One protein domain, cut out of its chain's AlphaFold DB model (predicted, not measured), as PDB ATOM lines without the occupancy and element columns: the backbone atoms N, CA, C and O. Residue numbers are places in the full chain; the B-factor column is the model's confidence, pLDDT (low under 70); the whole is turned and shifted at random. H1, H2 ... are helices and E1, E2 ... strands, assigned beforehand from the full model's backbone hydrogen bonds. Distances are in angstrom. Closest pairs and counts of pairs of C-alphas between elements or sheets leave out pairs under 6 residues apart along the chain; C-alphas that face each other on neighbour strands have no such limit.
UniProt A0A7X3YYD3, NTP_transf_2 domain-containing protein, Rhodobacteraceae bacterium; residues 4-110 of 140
ATOM      1  N   LEU A   4     -19.773 -42.342 -13.015       84.12
ATOM      2  CA  LEU A   4     -18.592 -42.785 -13.766       84.12
ATOM      3  C   LEU A   4     -17.354 -41.914 -13.489       84.12
ATOM      4  O   LEU A   4     -16.258 -42.440 -13.341       84.12
ATOM      5  N   ILE A   5     -17.526 -40.594 -13.372       82.25
ATOM      6  CA  ILE A   5     -16.414 -39.672 -13.094       82.25
ATOM      7  C   ILE A   5     -16.002 -39.751 -11.622       82.25
ATOM      8  O   ILE A   5     -14.813 -39.731 -11.316       82.25
ATOM      9  N   VAL A   6     -16.977 -39.891 -10.716       82.25
ATOM     10  CA  VAL A   6     -16.724 -40.088  -9.279       82.25
ATOM     11  C   VAL A   6     -15.888 -41.350  -9.051       82.25
ATOM     12  O   VAL A   6     -14.871 -41.305  -8.362       82.25
ATOM     13  N   ASP A   7     -16.268 -42.459  -9.684       84.69
ATOM     14  CA  ASP A   7     -15.601 -43.756  -9.534       84.69
ATOM     15  C   ASP A   7     -14.154 -43.733 -10.045       84.69
ATOM     16  O   ASP A   7     -13.312 -44.469  -9.533       84.69
ATOM     17  N   LYS A   8     -13.861 -42.876 -11.030       85.81
ATOM     18  CA  LYS A   8     -12.539 -42.733 -11.655       85.81
ATOM     19  C   LYS A   8     -11.714 -41.566 -11.121       85.81
ATOM     20  O   LYS A   8     -10.627 -41.296 -11.634       85.81
ATOM     21  N   GLN A   9     -12.175 -40.872 -10.074       81.62
ATOM     22  CA  GLN A   9     -11.534 -39.632  -9.616       81.62
ATOM     23  C   GLN A   9     -10.055 -39.821  -9.250       81.62
ATOM     24  O   GLN A   9      -9.248 -38.914  -9.437       81.62
ATOM     25  N   ILE A  10      -9.692 -40.991  -8.710       80.25
ATOM     26  CA  ILE A  10      -8.327 -41.274  -8.260       80.25
ATOM     27  C   ILE A  10      -7.406 -41.466  -9.465       80.25
ATOM     28  O   ILE A  10      -6.291 -40.945  -9.461       80.25
ATOM     29  N   GLU A  11      -7.848 -42.189 -10.497       86.25
ATOM     30  CA  GLU A  11      -7.064 -42.345 -11.724       86.25
ATOM     31  C   GLU A  11      -6.949 -41.020 -12.482       86.25
ATOM     32  O   GLU A  11      -5.845 -40.639 -12.867       86.25
ATOM     33  N   ILE A  12      -8.050 -40.267 -12.597       87.31
ATOM     34  CA  ILE A  12      -8.059 -38.932 -13.211       87.31
ATOM     35  C   ILE A  12      -7.079 -38.002 -12.487       87.31
ATOM     36  O   ILE A  12      -6.263 -37.345 -13.127       87.31
ATOM     37  N   ALA A  13      -7.080 -37.988 -11.150       82.62
ATOM     38  CA  ALA A  13      -6.160 -37.154 -10.382       82.62
ATOM     39  C   ALA A  13      -4.684 -37.512 -10.634       82.62
ATOM     40  O   ALA A  13      -3.846 -36.613 -10.701       82.62
ATOM     41  N   LYS A  14      -4.352 -38.799 -10.800       84.12
ATOM     42  CA  LYS A  14      -2.986 -39.245 -11.133       84.12
ATOM     43  C   LYS A  14      -2.563 -38.787 -12.529       84.12
ATOM     44  O   LYS A  14      -1.456 -38.278 -12.682       84.12
ATOM     45  N   ILE A  15      -3.450 -38.919 -13.515       90.31
ATOM     46  CA  ILE A  15      -3.232 -38.423 -14.882       90.31
ATOM     47  C   ILE A  15      -2.977 -36.912 -14.856       90.31
ATOM     48  O   ILE A  15      -1.991 -36.421 -15.402       90.31
ATOM     49  N   CYS A  16      -3.820 -36.159 -14.154       87.88
ATOM     50  CA  CYS A  16      -3.666 -34.718 -14.036       87.88
ATOM     51  C   CYS A  16      -2.338 -34.307 -13.375       87.88
ATOM     52  O   CYS A  16      -1.726 -33.329 -13.804       87.88
ATOM     53  N   GLN A  17      -1.855 -35.055 -12.374       85.62
ATOM     54  CA  GLN A  17      -0.521 -34.830 -11.800       85.62
ATOM     55  C   GLN A  17       0.584 -35.059 -12.833       85.62
ATOM     56  O   GLN A  17       1.480 -34.224 -12.949       85.62
ATOM     57  N   HIS A  18       0.494 -36.149 -13.603       89.69
ATOM     58  CA  HIS A  18       1.471 -36.493 -14.636       89.69
ATOM     59  C   HIS A  18       1.622 -35.374 -15.678       89.69
ATOM     60  O   HIS A  18       2.735 -34.922 -15.939       89.69
ATOM     61  N   TYR A  19       0.505 -34.839 -16.180       90.88
ATOM     62  CA  TYR A  19       0.506 -33.761 -17.178       90.88
ATOM     63  C   TYR A  19       0.608 -32.345 -16.586       90.88
ATOM     64  O   TYR A  19       0.490 -31.352 -17.307       90.88
ATOM     65  N   ARG A  20       0.854 -32.219 -15.276       88.00
ATOM     66  CA  ARG A  20       0.961 -30.933 -14.560       88.00
ATOM     67  C   ARG A  20      -0.264 -30.036 -14.758       88.00
ATOM     68  O   ARG A  20      -0.142 -28.835 -15.005       88.00
ATOM     69  N   VAL A  21      -1.449 -30.621 -14.653       86.75
ATOM     70  CA  VAL A  21      -2.722 -29.901 -14.661       86.75
ATOM     71  C   VAL A  21      -2.873 -29.138 -13.343       86.75
ATOM     72  O   VAL A  21      -2.789 -29.719 -12.263       86.75
ATOM     73  N   ALA A  22      -3.093 -27.827 -13.430       82.69
ATOM     74  CA  ALA A  22      -3.417 -26.981 -12.285       82.69
ATOM     75  C   ALA A  22      -4.871 -27.196 -11.850       82.69
ATOM     76  O   ALA A  22      -5.170 -27.297 -10.658       82.69
ATOM     77  N   ARG A  23      -5.773 -27.281 -12.833       81.12
ATOM     78  CA  ARG A  23      -7.213 -27.398 -12.621       81.12
ATOM     79  C   ARG A  23      -7.845 -28.239 -13.722       81.12
ATOM     80  O   ARG A  23      -7.614 -27.973 -14.900       81.12
ATOM     81  N   LEU A  24      -8.672 -29.204 -13.329       83.75
ATOM     82  CA  LEU A  24      -9.589 -29.890 -14.233       83.75
ATOM     83  C   LEU A  24     -11.024 -29.645 -13.754       83.75
ATOM     84  O   LEU A  24     -11.356 -29.951 -12.608       83.75
ATOM     85  N   GLU A  25     -11.865 -29.074 -14.611       83.19
ATOM     86  CA  GLU A  25     -13.281 -28.827 -14.326       83.19
ATOM     87  C   GLU A  25     -14.149 -29.766 -15.158       83.19
ATOM     88  O   GLU A  25     -13.970 -29.846 -16.368       83.19
ATOM     89  N   VAL A  26     -15.123 -30.426 -14.534       81.25
ATOM     90  CA  VAL A  26     -16.176 -31.157 -15.255       81.25
ATOM     91  C   VAL A  26     -17.295 -30.182 -15.607       81.25
ATOM     92  O   VAL A  26     -17.765 -29.457 -14.723       81.25
ATOM     93  N   TYR A  27     -17.758 -30.182 -16.858       76.94
ATOM     94  CA  TYR A  27     -18.913 -29.381 -17.282       76.94
ATOM     95  C   TYR A  27     -19.967 -30.225 -18.013       76.94
ATOM     96  O   TYR A  27     -19.954 -31.453 -17.948       76.94
ATOM     97  N   GLY A  28     -20.966 -29.563 -18.602       76.69
ATOM     98  CA  GLY A  28     -21.968 -30.231 -19.431       76.69
ATOM     99  C   GLY A  28     -22.867 -31.209 -18.668       76.69
ATOM    100  O   GLY A  28     -23.130 -31.057 -17.468       76.69
ATOM    101  N   SER A  29     -23.372 -32.207 -19.394       78.38
ATOM    102  CA  SER A  29     -24.228 -33.268 -18.846       78.38
ATOM    103  C   SER A  29     -23.478 -34.118 -17.814       78.38
ATOM    104  O   SER A  29     -24.049 -34.537 -16.807       78.38
ATOM    105  N   ALA A  30     -22.163 -34.279 -17.985       78.25
ATOM    106  CA  ALA A  30     -21.285 -34.996 -17.065       78.25
ATOM    107  C   ALA A  30     -21.274 -34.389 -15.649       78.25
ATOM    108  O   ALA A  30     -21.277 -35.107 -14.638       78.25
ATOM    109  N   ALA A  31     -21.327 -33.058 -15.556       76.06
ATOM    110  CA  ALA A  31     -21.408 -32.352 -14.283       76.06
ATOM    111  C   ALA A  31     -22.803 -32.443 -13.643       76.06
ATOM    112  O   ALA A  31     -22.910 -32.650 -12.427       76.06
ATOM    113  N   ARG A  32     -23.871 -32.334 -14.444       71.94
ATOM    114  CA  ARG A  32     -25.269 -32.351 -13.973       71.94
ATOM    115  C   ARG A  32     -25.756 -33.746 -13.585       71.94
ATOM    116  O   ARG A  32     -26.497 -33.882 -12.618       71.94
ATOM    117  N   GLY A  33     -25.294 -34.785 -14.273       66.19
ATOM    118  CA  GLY A  33     -25.600 -36.190 -13.996       66.19
ATOM    119  C   GLY A  33     -27.014 -36.646 -14.383       66.19
ATOM    120  O   GLY A  33     -27.185 -37.827 -14.645       66.19
ATOM    121  N   THR A  34     -28.006 -35.752 -14.450       69.62
ATOM    122  CA  THR A  34     -29.409 -36.082 -14.781       69.62
ATOM    123  C   THR A  34     -29.653 -36.358 -16.263       69.62
ATOM    124  O   THR A  34     -30.594 -37.062 -16.606       69.62
ATOM    125  N   ASP A  35     -28.835 -35.779 -17.135       74.12
ATOM    126  CA  ASP A  35     -28.939 -35.814 -18.599       74.12
ATOM    127  C   ASP A  35     -27.724 -36.492 -19.254       74.12
ATOM    128  O   ASP A  35     -27.490 -36.343 -20.451       74.12
ATOM    129  N   PHE A  36     -26.927 -37.213 -18.464       77.25
ATOM    130  CA  PHE A  36     -25.776 -37.957 -18.955       77.25
ATOM    131  C   PHE A  36     -26.202 -39.360 -19.376       77.25
ATOM    132  O   PHE A  36     -26.578 -40.177 -18.535       77.25
ATOM    133  N   ASP A  37     -26.122 -39.635 -20.673       80.88
ATOM    134  CA  ASP A  37     -26.335 -40.959 -21.244       80.88
ATOM    135  C   ASP A  37     -25.022 -41.765 -21.133       80.88
ATOM    136  O   ASP A  37     -24.015 -41.386 -21.749       80.88
ATOM    137  N   PRO A  38     -24.993 -42.866 -20.356       80.06
ATOM    138  CA  PRO A  38     -23.797 -43.686 -20.186       80.06
ATOM    139  C   PRO A  38     -23.251 -44.262 -21.497       80.06
ATOM    140  O   PRO A  38     -22.031 -44.394 -21.621       80.06
ATOM    141  N   ASP A  39     -24.120 -44.529 -22.473       81.75
ATOM    142  CA  ASP A  39     -23.773 -45.183 -23.735       81.75
ATOM    143  C   ASP A  39     -23.420 -44.179 -24.838       81.75
ATOM    144  O   ASP A  39     -22.706 -44.521 -25.782       81.75
ATOM    145  N   ARG A  40     -23.931 -42.942 -24.749       85.62
ATOM    146  CA  ARG A  40     -23.854 -41.969 -25.856       85.62
ATOM    147  C   ARG A  40     -23.223 -40.631 -25.527       85.62
ATOM    148  O   ARG A  40     -22.650 -40.026 -26.432       85.62
ATOM    149  N   SER A  41     -23.362 -40.130 -24.301       85.62
ATOM    150  CA  SER A  41     -22.793 -38.824 -23.961       85.62
ATOM    151  C   SER A  41     -21.273 -38.891 -24.009       85.62
ATOM    152  O   SER A  41     -20.679 -39.921 -23.721       85.62
ATOM    153  N   ASP A  42     -20.628 -37.787 -24.320       87.06
ATOM    154  CA  ASP A  42     -19.220 -37.528 -24.057       87.06
ATOM    155  C   ASP A  42     -19.010 -37.090 -22.599       87.06
ATOM    156  O   ASP A  42     -19.956 -36.905 -21.827       87.06
ATOM    157  N   ALA A  43     -17.748 -37.048 -22.171       88.50
ATOM    158  CA  ALA A  43     -17.355 -36.442 -20.907       88.50
ATOM    159  C   ALA A  43     -16.600 -35.135 -21.178       88.50
ATOM    160  O   ALA A  43     -15.514 -35.142 -21.753       88.50
ATOM    161  N   ASP A  44     -17.205 -34.038 -20.743       86.62
ATOM    162  CA  ASP A  44     -16.771 -32.666 -20.978       86.62
ATOM    163  C   ASP A  44     -15.839 -32.152 -19.869       86.62
ATOM    164  O   ASP A  44     -16.244 -32.078 -18.698       86.62
ATOM    165  N   PHE A  45     -14.620 -31.729 -20.226       87.44
ATOM    166  CA  PHE A  45     -13.659 -31.159 -19.279       87.44
ATOM    167  C   PHE A  45     -13.012 -29.855 -19.742       87.44
ATOM    168  O   PHE A  45     -12.613 -29.702 -20.895       87.44
ATOM    169  N   LEU A  46     -12.842 -28.918 -18.809       87.31
ATOM    170  CA  LEU A  46     -11.972 -27.762 -18.998       87.31
ATOM    171  C   LEU A  46     -10.670 -27.966 -18.243       87.31
ATOM    172  O   LEU A  46     -10.683 -28.310 -17.060       87.31
ATOM    173  N   VAL A  47      -9.552 -27.700 -18.909       86.75
ATOM    174  CA  VAL A  47      -8.217 -27.824 -18.331       86.75
ATOM    175  C   VAL A  47      -7.524 -26.473 -18.214       86.75
ATOM    176  O   VAL A  47      -7.619 -25.608 -19.085       86.75
ATOM    177  N   GLU A  48      -6.800 -26.312 -17.115       84.69
ATOM    178  CA  GLU A  48      -5.791 -25.281 -16.910       84.69
ATOM    179  C   GLU A  48      -4.491 -25.978 -16.511       84.69
ATOM    180  O   GLU A  48      -4.469 -26.769 -15.564       84.69
ATOM    181  N   PHE A  49      -3.405 -25.715 -17.234       84.62
ATOM    182  CA  PHE A  49      -2.100 -26.315 -16.960       84.62
ATOM    183  C   PHE A  49      -1.249 -25.412 -16.074       84.62
ATOM    184  O   PHE A  49      -1.279 -24.189 -16.190       84.62
ATOM    185  N   LEU A  50      -0.415 -26.023 -15.235       82.19
ATOM    186  CA  LEU A  50       0.678 -25.306 -14.595       82.19
ATOM    187  C   LEU A  50       1.702 -24.869 -15.660       82.19
ATOM    188  O   LEU A  50       1.935 -25.610 -16.636       82.19
ATOM    189  N   PRO A  51       2.370 -23.718 -15.456       82.12
ATOM    190  CA  PRO A  51       3.547 -23.351 -16.231       82.12
ATOM    191  C   PRO A  51       4.579 -24.484 -16.200       82.12
ATOM    192  O   PRO A  51       4.860 -25.049 -15.143       82.12
ATOM    193  N   SER A  52       5.129 -24.839 -17.360       76.25
ATOM    194  CA  SER A  52       6.131 -25.898 -17.490       76.25
ATOM    195  C   SER A  52       7.123 -25.550 -18.590       76.25
ATOM    196  O   SER A  52       6.721 -25.051 -19.640       76.25
ATOM    197  N   SER A  53       8.402 -25.831 -18.347       62.25
ATOM    198  CA  SER A  53       9.499 -25.664 -19.308       62.25
ATOM    199  C   SER A  53       9.974 -26.982 -19.928       62.25
ATOM    200  O   SER A  53      10.815 -26.954 -20.819       62.25
ATOM    201  N   GLU A  54       9.481 -28.130 -19.448       74.38
ATOM    202  CA  GLU A  54      10.010 -29.461 -19.799       74.38
ATOM    203  C   GLU A  54       9.247 -30.139 -20.947       74.38
ATOM    204  O   GLU A  54       9.848 -30.838 -21.756       74.38
ATOM    205  N   GLN A  55       7.931 -29.930 -21.035       77.38
ATOM    206  CA  GLN A  55       7.067 -30.516 -22.066       77.38
ATOM    207  C   GLN A  55       6.230 -29.431 -22.743       77.38
ATOM    208  O   GLN A  55       5.692 -28.542 -22.071       77.38
ATOM    209  N   GLY A  56       6.078 -29.537 -24.066       87.31
ATOM    210  CA  GLY A  56       5.227 -28.646 -24.849       87.31
ATOM    211  C   GLY A  56       3.770 -28.689 -24.380       87.31
ATOM    212  O   GLY A  56       3.275 -29.717 -23.921       87.31
ATOM    213  N   LEU A  57       3.064 -27.556 -24.478       87.38
ATOM    214  CA  LEU A  57       1.645 -27.478 -24.105       87.38
ATOM    215  C   LEU A  57       0.788 -28.444 -24.940       87.38
ATOM    216  O   LEU A  57      -0.072 -29.118 -24.386       87.38
ATOM    217  N   PHE A  58       1.072 -28.550 -26.240       89.25
ATOM    218  CA  PHE A  58       0.354 -29.436 -27.155       89.25
ATOM    219  C   PHE A  58       0.481 -30.915 -26.764       89.25
ATOM    220  O   PHE A  58      -0.531 -31.604 -26.665       89.25
ATOM    221  N   ASP A  59       1.696 -31.384 -26.469       90.94
ATOM    222  CA  ASP A  59       1.934 -32.782 -26.088       90.94
ATOM    223  C   ASP A  59       1.228 -33.130 -24.776       90.94
ATOM    224  O   ASP A  59       0.603 -34.181 -24.659       90.94
ATOM    225  N   ARG A  60       1.264 -32.213 -23.798       92.31
ATOM    226  CA  ARG A  60       0.530 -32.379 -22.536       92.31
ATOM    227  C   ARG A  60      -0.979 -32.399 -22.750       92.31
ATOM    228  O   ARG A  60      -1.663 -33.178 -22.097       92.31
ATOM    229  N   PHE A  61      -1.495 -31.562 -23.646       91.69
ATOM    230  CA  PHE A  61      -2.919 -31.517 -23.966       91.69
ATOM    231  C   PHE A  61      -3.392 -32.817 -24.622       91.69
ATOM    232  O   PHE A  61      -4.378 -33.402 -24.179       91.69
ATOM    233  N   MET A  62      -2.678 -33.288 -25.648       93.94
ATOM    234  CA  MET A  62      -3.046 -34.507 -26.372       93.94
ATOM    235  C   MET A  62      -2.864 -35.758 -25.508       93.94
ATOM    236  O   MET A  62      -3.769 -36.584 -25.453       93.94
ATOM    237  N   GLY A  63      -1.765 -35.853 -24.752       95.00
ATOM    238  CA  GLY A  63      -1.556 -36.957 -23.810       95.00
ATOM    239  C   GLY A  63      -2.630 -37.007 -22.720       95.00
ATOM    240  O   GLY A  63      -3.195 -38.064 -22.450       95.00
ATOM    241  N   LEU A  64      -2.989 -35.851 -22.145       95.06
ATOM    242  CA  LEU A  64      -4.081 -35.762 -21.174       95.06
ATOM    243  C   LEU A  64      -5.410 -36.232 -21.774       95.06
ATOM    244  O   LEU A  64      -6.134 -36.993 -21.134       95.06
ATOM    245  N   LEU A  65      -5.737 -35.778 -22.985       95.19
ATOM    246  CA  LEU A  65      -6.961 -36.162 -23.678       95.19
ATOM    247  C   LEU A  65      -7.043 -37.682 -23.884       95.19
ATOM    248  O   LEU A  65      -8.074 -38.285 -23.578       95.19
ATOM    249  N   ASP A  66      -5.969 -38.304 -24.364       96.81
ATOM    250  CA  ASP A  66      -5.941 -39.738 -24.652       96.81
ATOM    251  C   ASP A  66      -5.987 -40.596 -23.377       96.81
ATOM    252  O   ASP A  66      -6.735 -41.580 -23.317       96.81
ATOM    253  N   ASP A  67      -5.286 -40.194 -22.317       96.69
ATOM    254  CA  ASP A  67      -5.326 -40.905 -21.036       96.69
ATOM    255  C   ASP A  67      -6.698 -40.783 -20.355       96.69
ATOM    256  O   ASP A  67      -7.209 -41.763 -19.801       96.69
ATOM    257  N   LEU A  68      -7.347 -39.614 -20.440       94.62
ATOM    258  CA  LEU A  68      -8.716 -39.435 -19.948       94.62
ATOM    259  C   LEU A  68      -9.705 -40.324 -20.710       94.62
ATOM    260  O   LEU A  68     -10.531 -40.987 -20.079       94.62
ATOM    261  N   ARG A  69      -9.605 -40.396 -22.044       95.69
ATOM    262  CA  ARG A  69     -10.435 -41.298 -22.868       95.69
ATOM    263  C   ARG A  69     -10.245 -42.752 -22.471       95.69
ATOM    264  O   ARG A  69     -11.223 -43.483 -22.339       95.69
ATOM    265  N   THR A  70      -8.998 -43.148 -22.242       96.25
ATOM    266  CA  THR A  70      -8.640 -44.512 -21.848       96.25
ATOM    267  C   THR A  70      -9.238 -44.873 -20.490       96.25
ATOM    268  O   THR A  70      -9.894 -45.905 -20.361       96.25
ATOM    269  N   VAL A  71      -9.074 -44.016 -19.478       93.94
ATOM    270  CA  VAL A  71      -9.591 -44.277 -18.123       93.94
ATOM    271  C   VAL A  71     -11.117 -44.250 -18.057       93.94
ATOM    272  O   VAL A  71     -11.714 -45.034 -17.313       93.94
ATOM    273  N   LEU A  72     -11.753 -43.365 -18.824       91.06
ATOM    274  CA  LEU A  72     -13.210 -43.228 -18.852       91.06
ATOM    275  C   LEU A  72     -13.881 -44.222 -19.808       91.06
ATOM    276  O   LEU A  72     -15.096 -44.402 -19.726       91.06
ATOM    277  N   GLY A  73     -13.113 -44.858 -20.700       92.75
ATOM    278  CA  GLY A  73     -13.605 -45.806 -21.699       92.75
ATOM    279  C   GLY A  73     -14.590 -45.189 -22.691       92.75
ATOM    280  O   GLY A  73     -15.460 -45.892 -23.199       92.75
ATOM    281  N   ARG A  74     -14.519 -43.870 -22.916       91.81
ATOM    282  CA  ARG A  74     -15.528 -43.128 -23.682       91.81
ATOM    283  C   ARG A  74     -14.974 -41.856 -24.324       91.81
ATOM    284  O   ARG A  74     -13.885 -41.415 -23.946       91.81
ATOM    285  N   PRO A  75     -15.714 -41.244 -25.268       92.25
ATOM    286  CA  PRO A  75     -15.339 -39.959 -25.832       92.25
ATOM    287  C   PRO A  75     -15.202 -38.887 -24.749       92.25
ATOM    288  O   PRO A  75     -16.021 -38.783 -23.835       92.25
ATOM    289  N   VAL A  76     -14.148 -38.091 -24.881       92.94
ATOM    290  CA  VAL A  76     -13.852 -36.940 -24.029       92.94
ATOM    291  C   VAL A  76     -13.724 -35.726 -24.931       92.94
ATOM    292  O   VAL A  76     -12.978 -35.793 -25.920       92.94
ATOM    293  N   ASP A  77     -14.428 -34.657 -24.565       90.31
ATOM    294  CA  ASP A  77     -14.184 -33.310 -25.070       90.31
ATOM    295  C   ASP A  77     -13.364 -32.548 -24.025       90.31
ATOM    296  O   ASP A  77     -13.739 -32.456 -22.853       90.31
ATOM    297  N   LEU A  78     -12.196 -32.066 -24.437       90.62
ATOM    298  CA  LEU A  78     -11.261 -31.353 -23.576       90.62
ATOM    299  C   LEU A  78     -11.063 -29.963 -24.166       90.62
ATOM    300  O   LEU A  78     -10.631 -29.828 -25.307       90.62
ATOM    301  N   GLY A  79     -11.355 -28.932 -23.382       86.75
ATOM    302  CA  GLY A  79     -11.161 -27.538 -23.767       86.75
ATOM    303  C   GLY A  79     -10.212 -26.810 -22.823       86.75
ATOM    304  O   GLY A  79     -10.138 -27.112 -21.635       86.75
ATOM    305  N   GLU A  80      -9.507 -25.795 -23.318       78.75
ATOM    306  CA  GLU A  80      -8.761 -24.895 -22.436       78.75
ATOM    307  C   GLU A  80      -9.716 -23.948 -21.709       78.75
ATOM    308  O   GLU A  80     -10.576 -23.296 -22.314       78.75
ATOM    309  N   ALA A  81      -9.555 -23.839 -20.390       68.12
ATOM    310  CA  ALA A  81     -10.453 -23.053 -19.558       68.12
ATOM    311  C   ALA A  81     -10.499 -21.573 -19.979       68.12
ATOM    312  O   ALA A  81     -11.559 -20.961 -19.888       68.12
ATOM    313  N   GLU A  82      -9.393 -20.982 -20.441       59.84
ATOM    314  CA  GLU A  82      -9.349 -19.570 -20.855       59.84
ATOM    315  C   GLU A  82     -10.064 -19.311 -22.187       59.84
ATOM    316  O   GLU A  82     -10.801 -18.328 -22.310       59.84
ATOM    317  N   THR A  83      -9.919 -20.218 -23.153       54.19
ATOM    318  CA  THR A  83     -10.590 -20.137 -24.459       54.19
ATOM    319  C   THR A  83     -12.078 -20.452 -24.348       54.19
ATOM    320  O   THR A  83     -12.905 -19.822 -24.994       54.19
ATOM    321  N   SER A  84     -12.479 -21.377 -23.483       51.47
ATOM    322  CA  SER A  84     -13.906 -21.651 -23.285       51.47
ATOM    323  C   SER A  84     -14.597 -20.551 -22.473       51.47
ATOM    324  O   SER A  84     -15.756 -20.231 -22.743       51.47
ATOM    325  N   ARG A  85     -13.878 -19.896 -21.543       51.09
ATOM    326  CA  ARG A  85     -14.368 -18.735 -20.773       51.09
ATOM    327  C   ARG A  85     -14.686 -17.515 -21.644       51.09
ATOM    328  O   ARG A  85     -15.524 -16.713 -21.242       51.09
ATOM    329  N   ASN A  86     -14.020 -17.351 -22.789       38.47
ATOM    330  CA  ASN A  86     -14.226 -16.207 -23.684       38.47
ATOM    331  C   ASN A  86     -15.168 -16.503 -24.869       38.47
ATOM    332  O   ASN A  86     -15.740 -15.567 -25.426       38.47
ATOM    333  N   LYS A  87     -15.369 -17.781 -25.226       39.12
ATOM    334  CA  LYS A  87     -16.108 -18.195 -26.431       39.12
ATOM    335  C   LYS A  87     -17.558 -18.611 -26.167       39.12
ATOM    336  O   LYS A  87     -18.402 -18.448 -27.044       39.12
ATOM    337  N   TRP A  88     -17.875 -19.081 -24.961       43.94
ATOM    338  CA  TRP A  88     -19.231 -19.478 -24.575       43.94
ATOM    339  C   TRP A  88     -19.797 -18.482 -23.563       43.94
ATOM    340  O   TRP A  88     -19.627 -18.634 -22.356       43.94
ATOM    341  N   GLY A  89     -20.473 -17.444 -24.063       42.28
ATOM    342  CA  GLY A  89     -21.199 -16.440 -23.269       42.28
ATOM    343  C   GLY A  89     -22.449 -16.995 -22.574       42.28
ATOM    344  O   GLY A  89     -23.522 -16.405 -22.659       42.28
ATOM    345  N   LEU A  90     -22.346 -18.161 -21.938       42.75
ATOM    346  CA  LEU A  90     -23.476 -18.821 -21.305       42.75
ATOM    347  C   LEU A  90     -23.632 -18.325 -19.870       42.75
ATOM    348  O   LEU A  90     -22.923 -18.716 -18.943       42.75
ATOM    349  N   TYR A  91     -24.623 -17.452 -19.728       39.28
ATOM    350  CA  TYR A  91     -25.306 -17.070 -18.502       39.28
ATOM    351  C   TYR A  91     -25.984 -18.286 -17.854       39.28
ATOM    352  O   TYR A  91     -27.210 -18.395 -17.822       39.28
ATOM    353  N   THR A  92     -25.212 -19.259 -17.378       36.12
ATOM    354  CA  THR A  92     -25.786 -20.434 -16.719       36.12
ATOM    355  C   THR A  92     -24.862 -20.939 -15.620       36.12
ATOM    356  O   THR A  92     -23.748 -21.396 -15.867       36.12
ATOM    357  N   CYS A  93     -25.333 -20.834 -14.376       39.59
ATOM    358  CA  CYS A  93     -24.671 -21.411 -13.215       39.59
ATOM    359  C   CYS A  93     -24.818 -22.932 -13.261       39.59
ATOM    360  O   CYS A  93     -25.820 -23.478 -12.807       39.59
ATOM    361  N   PHE A  94     -23.832 -23.624 -13.821       40.75
ATOM    362  CA  PHE A  94     -23.742 -25.070 -13.672       40.75
ATOM    363  C   PHE A  94     -22.911 -25.411 -12.431       40.75
ATOM    364  O   PHE A  94     -21.945 -24.700 -12.135       40.75
ATOM    365  N   PRO A  95     -23.255 -26.484 -11.694       44.28
ATOM    366  CA  PRO A  95     -22.352 -27.021 -10.688       44.28
ATOM    367  C   PRO A  95     -21.034 -27.368 -11.379       44.28
ATOM    368  O   PRO A  95     -21.009 -28.210 -12.274       44.28
ATOM    369  N   LYS A  96     -19.949 -26.704 -10.986       54.41
ATOM    370  CA  LYS A  96     -18.608 -27.059 -11.432       54.41
ATOM    371  C   LYS A  96     -18.029 -28.019 -10.408       54.41
ATOM    372  O   LYS A  96     -17.995 -27.732  -9.215       54.41
ATOM    373  N   PHE A  97     -17.591 -29.183 -10.861       55.72
ATOM    374  CA  PHE A  97     -16.748 -30.031 -10.031       55.72
ATOM    375  C   PHE A  97     -15.312 -29.759 -10.425       55.72
ATOM    376  O   PHE A  97     -14.935 -29.976 -11.576       55.72
ATOM    377  N   VAL A  98     -14.546 -29.226  -9.476       59.25
ATOM    378  CA  VAL A  98     -13.155 -28.856  -9.688       59.25
ATOM    379  C   VAL A  98     -12.292 -29.910  -9.015       59.25
ATOM    380  O   VAL A  98     -12.242 -30.034  -7.791       59.25
ATOM    381  N   LEU A  99     -11.580 -30.680  -9.828       60.09
ATOM    382  CA  LEU A  99     -10.473 -31.482  -9.337       60.09
ATOM    383  C   LEU A  99      -9.263 -30.551  -9.252       60.09
ATOM    384  O   LEU A  99      -8.505 -30.384 -10.208       60.09
ATOM    385  N   ASN A 100      -9.129 -29.875  -8.109       56.38
ATOM    386  CA  ASN A 100      -7.906 -29.155  -7.783       56.38
ATOM    387  C   ASN A 100      -6.850 -30.192  -7.413       56.38
ATOM    388  O   ASN A 100      -7.002 -30.906  -6.432       56.38
ATOM    389  N   ILE A 101      -5.798 -30.305  -8.209       55.00
ATOM    390  CA  ILE A 101      -4.789 -31.353  -8.030       55.00
ATOM    391  C   ILE A 101      -3.780 -30.979  -6.929       55.00
ATOM    392  O   ILE A 101      -3.084 -31.845  -6.402       55.00
ATOM    393  N   GLN A 102      -3.719 -29.696  -6.546       49.84
ATOM    394  CA  GLN A 102      -2.878 -29.191  -5.453       49.84
ATOM    395  C   GLN A 102      -3.599 -29.156  -4.093       49.84
ATOM    396  O   GLN A 102      -2.961 -28.908  -3.074       49.84
ATOM    397  N   ASN A 103      -4.910 -29.408  -4.059       44.81
ATOM    398  CA  ASN A 103      -5.737 -29.436  -2.848       44.81
ATOM    399  C   ASN A 103      -6.656 -30.671  -2.847       44.81
ATOM    400  O   ASN A 103      -6.669 -31.450  -3.791       44.81
ATOM    401  N   LYS A 104      -7.427 -30.911  -1.777       43.09
ATOM    402  CA  LYS A 104      -8.473 -31.951  -1.824       43.09
ATOM    403  C   LYS A 104      -9.530 -31.587  -2.883       43.09
ATOM    404  O   LYS A 104      -9.799 -30.394  -3.040       43.09
ATOM    405  N   PRO A 105     -10.154 -32.572  -3.564       46.88
ATOM    406  CA  PRO A 105     -11.259 -32.296  -4.479       46.88
ATOM    407  C   PRO A 105     -12.335 -31.501  -3.738       46.88
ATOM    408  O   PRO A 105     -12.765 -31.902  -2.653       46.88
ATOM    409  N   ASN A 106     -12.733 -30.363  -4.298       45.22
ATOM    410  CA  ASN A 106     -13.742 -29.495  -3.722       45.22
ATOM    411  C   ASN A 106     -14.868 -29.256  -4.733       45.22
ATOM    412  O   ASN A 106     -14.676 -29.192  -5.947       45.22
ATOM    413  N   GLN A 107     -16.088 -29.178  -4.217       42.00
ATOM    414  CA  GLN A 107     -17.248 -28.820  -5.015       42.00
ATOM    415  C   GLN A 107     -17.392 -27.299  -4.945       42.00
ATOM    416  O   GLN A 107     -17.812 -26.761  -3.923       42.00
ATOM    417  N   GLU A 108     -16.992 -26.601  -6.007       45.97
ATOM    418  CA  GLU A 108     -17.119 -25.146  -6.111       45.97
ATOM    419  C   GLU A 108     -18.274 -24.788  -7.049       45.97
ATOM    420  O   GLU A 108     -18.265 -25.086  -8.240       45.97
ATOM    421  N   TYR A 109     -19.281 -24.092  -6.529       37.97
ATOM    422  CA  TYR A 109     -20.329 -23.503  -7.354       37.97
ATOM    423  C   TYR A 109     -19.875 -22.113  -7.804       37.97
ATOM    424  O   TYR A 109     -19.728 -21.215  -6.979       37.97
ATOM    425  N   TYR A 110     -19.650 -21.918  -9.105       38.72
ATOM    426  CA  TYR A 110     -19.257 -20.617  -9.646       38.72
ATOM    427  C   TYR A 110     -20.380 -20.005 -10.486       38.72
ATOM    428  O   TYR A 110     -20.596 -20.394 -11.632       38.72
TER     429      TYR A 110
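AT A GLANCE: This is residues 4 to 110 of the 140 residues of the protein "NTP_transf_2 domain-containing protein" of Rhodobacteraceae bacterium (UniProt A0A7X3YYD3). A strongly twisted wall of five strands is covered by two helices, H2 over E1 and E4 and H4 over E2, which are side by side and run opposite ways, while a shorter helix, H5, packs on E2 on the opposite face from H2. The short H3 stands beside the strands, and residues 86 to 91 stick out. The printed part has 107 residues with five named helices and five named strands, in the order H1 H2 E1 H3 E2 H4 E3 H5 E4 E5; the mixed sheet runs E3 E2 E1 E4 E5. The class is mixed, helices and strands, and the whole is compact, with a radius of gyration of the C-alphas of 13.3 A and spans of 40 by 30 by 25 A.

HOW THE PARTS SIT: H1, residues 4 to 7, is not on the sheet and meets H2, residues 9 to 18, only through their link. H2 is on the sheet at a height of 9.4 A, over E1, residues 21 to 26, and E4, residues 95 to 100. H3, residues 28 to 32, stands at the sheet's level; its closest C-alpha to E2, residues 43 to 49, is that of Ala 30, 5.7 A from that of Ala 43. E2 and E1 are antiparallel, with N 25 and O 46 2.8 A apart. H4, residues 57 to 72, is over E2 at a height of 7.8 A. With residues 64 to 71 alone it touches H2, opposite ways at a shallow tilt of 21 degrees; the closest C-alphas are those of Ile 12 and Leu 68, 6.8 A apart. E3, residues 76 to 80, is parallel to E2, with N 47 and O 79 2.8 A apart; E2, H4, E3 form a strand-helix-strand unit, two parallel neighbours with a helix between, with a right-handed crossover. H5, residues 81 to 87, lies on the opposite face from H2; its closest C-alpha to E2 is that of Ala 81, 5.0 A from that of Leu 46. E3, H5, E4 form a split unit, with E2 and E1 between its strands, also right-handed. E1 and E4 are antiparallel, with N 26 and O 97 3.0 A apart. E4 and E5, residues 106 to 109, form an antiparallel hairpin with no backbone N and O within hydrogen-bond range; C-alphas 97 and 107 face each other at 5.2 A. Every O i to N i+4 pair is within hydrogen-bond range in H2, H3, H4 and H5; H1 is too short for one.

IN THESE COORDINATES: H1 begins at C-alpha 4 (-18.592, -42.785, -13.766). H4 measures 22.3 A, E2 18.7 A. E5 ends at C-alpha 109 (-20.329, -23.503, -7.354).

THE WHOLE: The farthest C-alphas, of Thr 34 and Ser 53, are 40.5 A apart. The printed part has no cut and no long link. Its mean pLDDT is 74.6; residues 33 to 34, 53 and 81 to 110 are under 70.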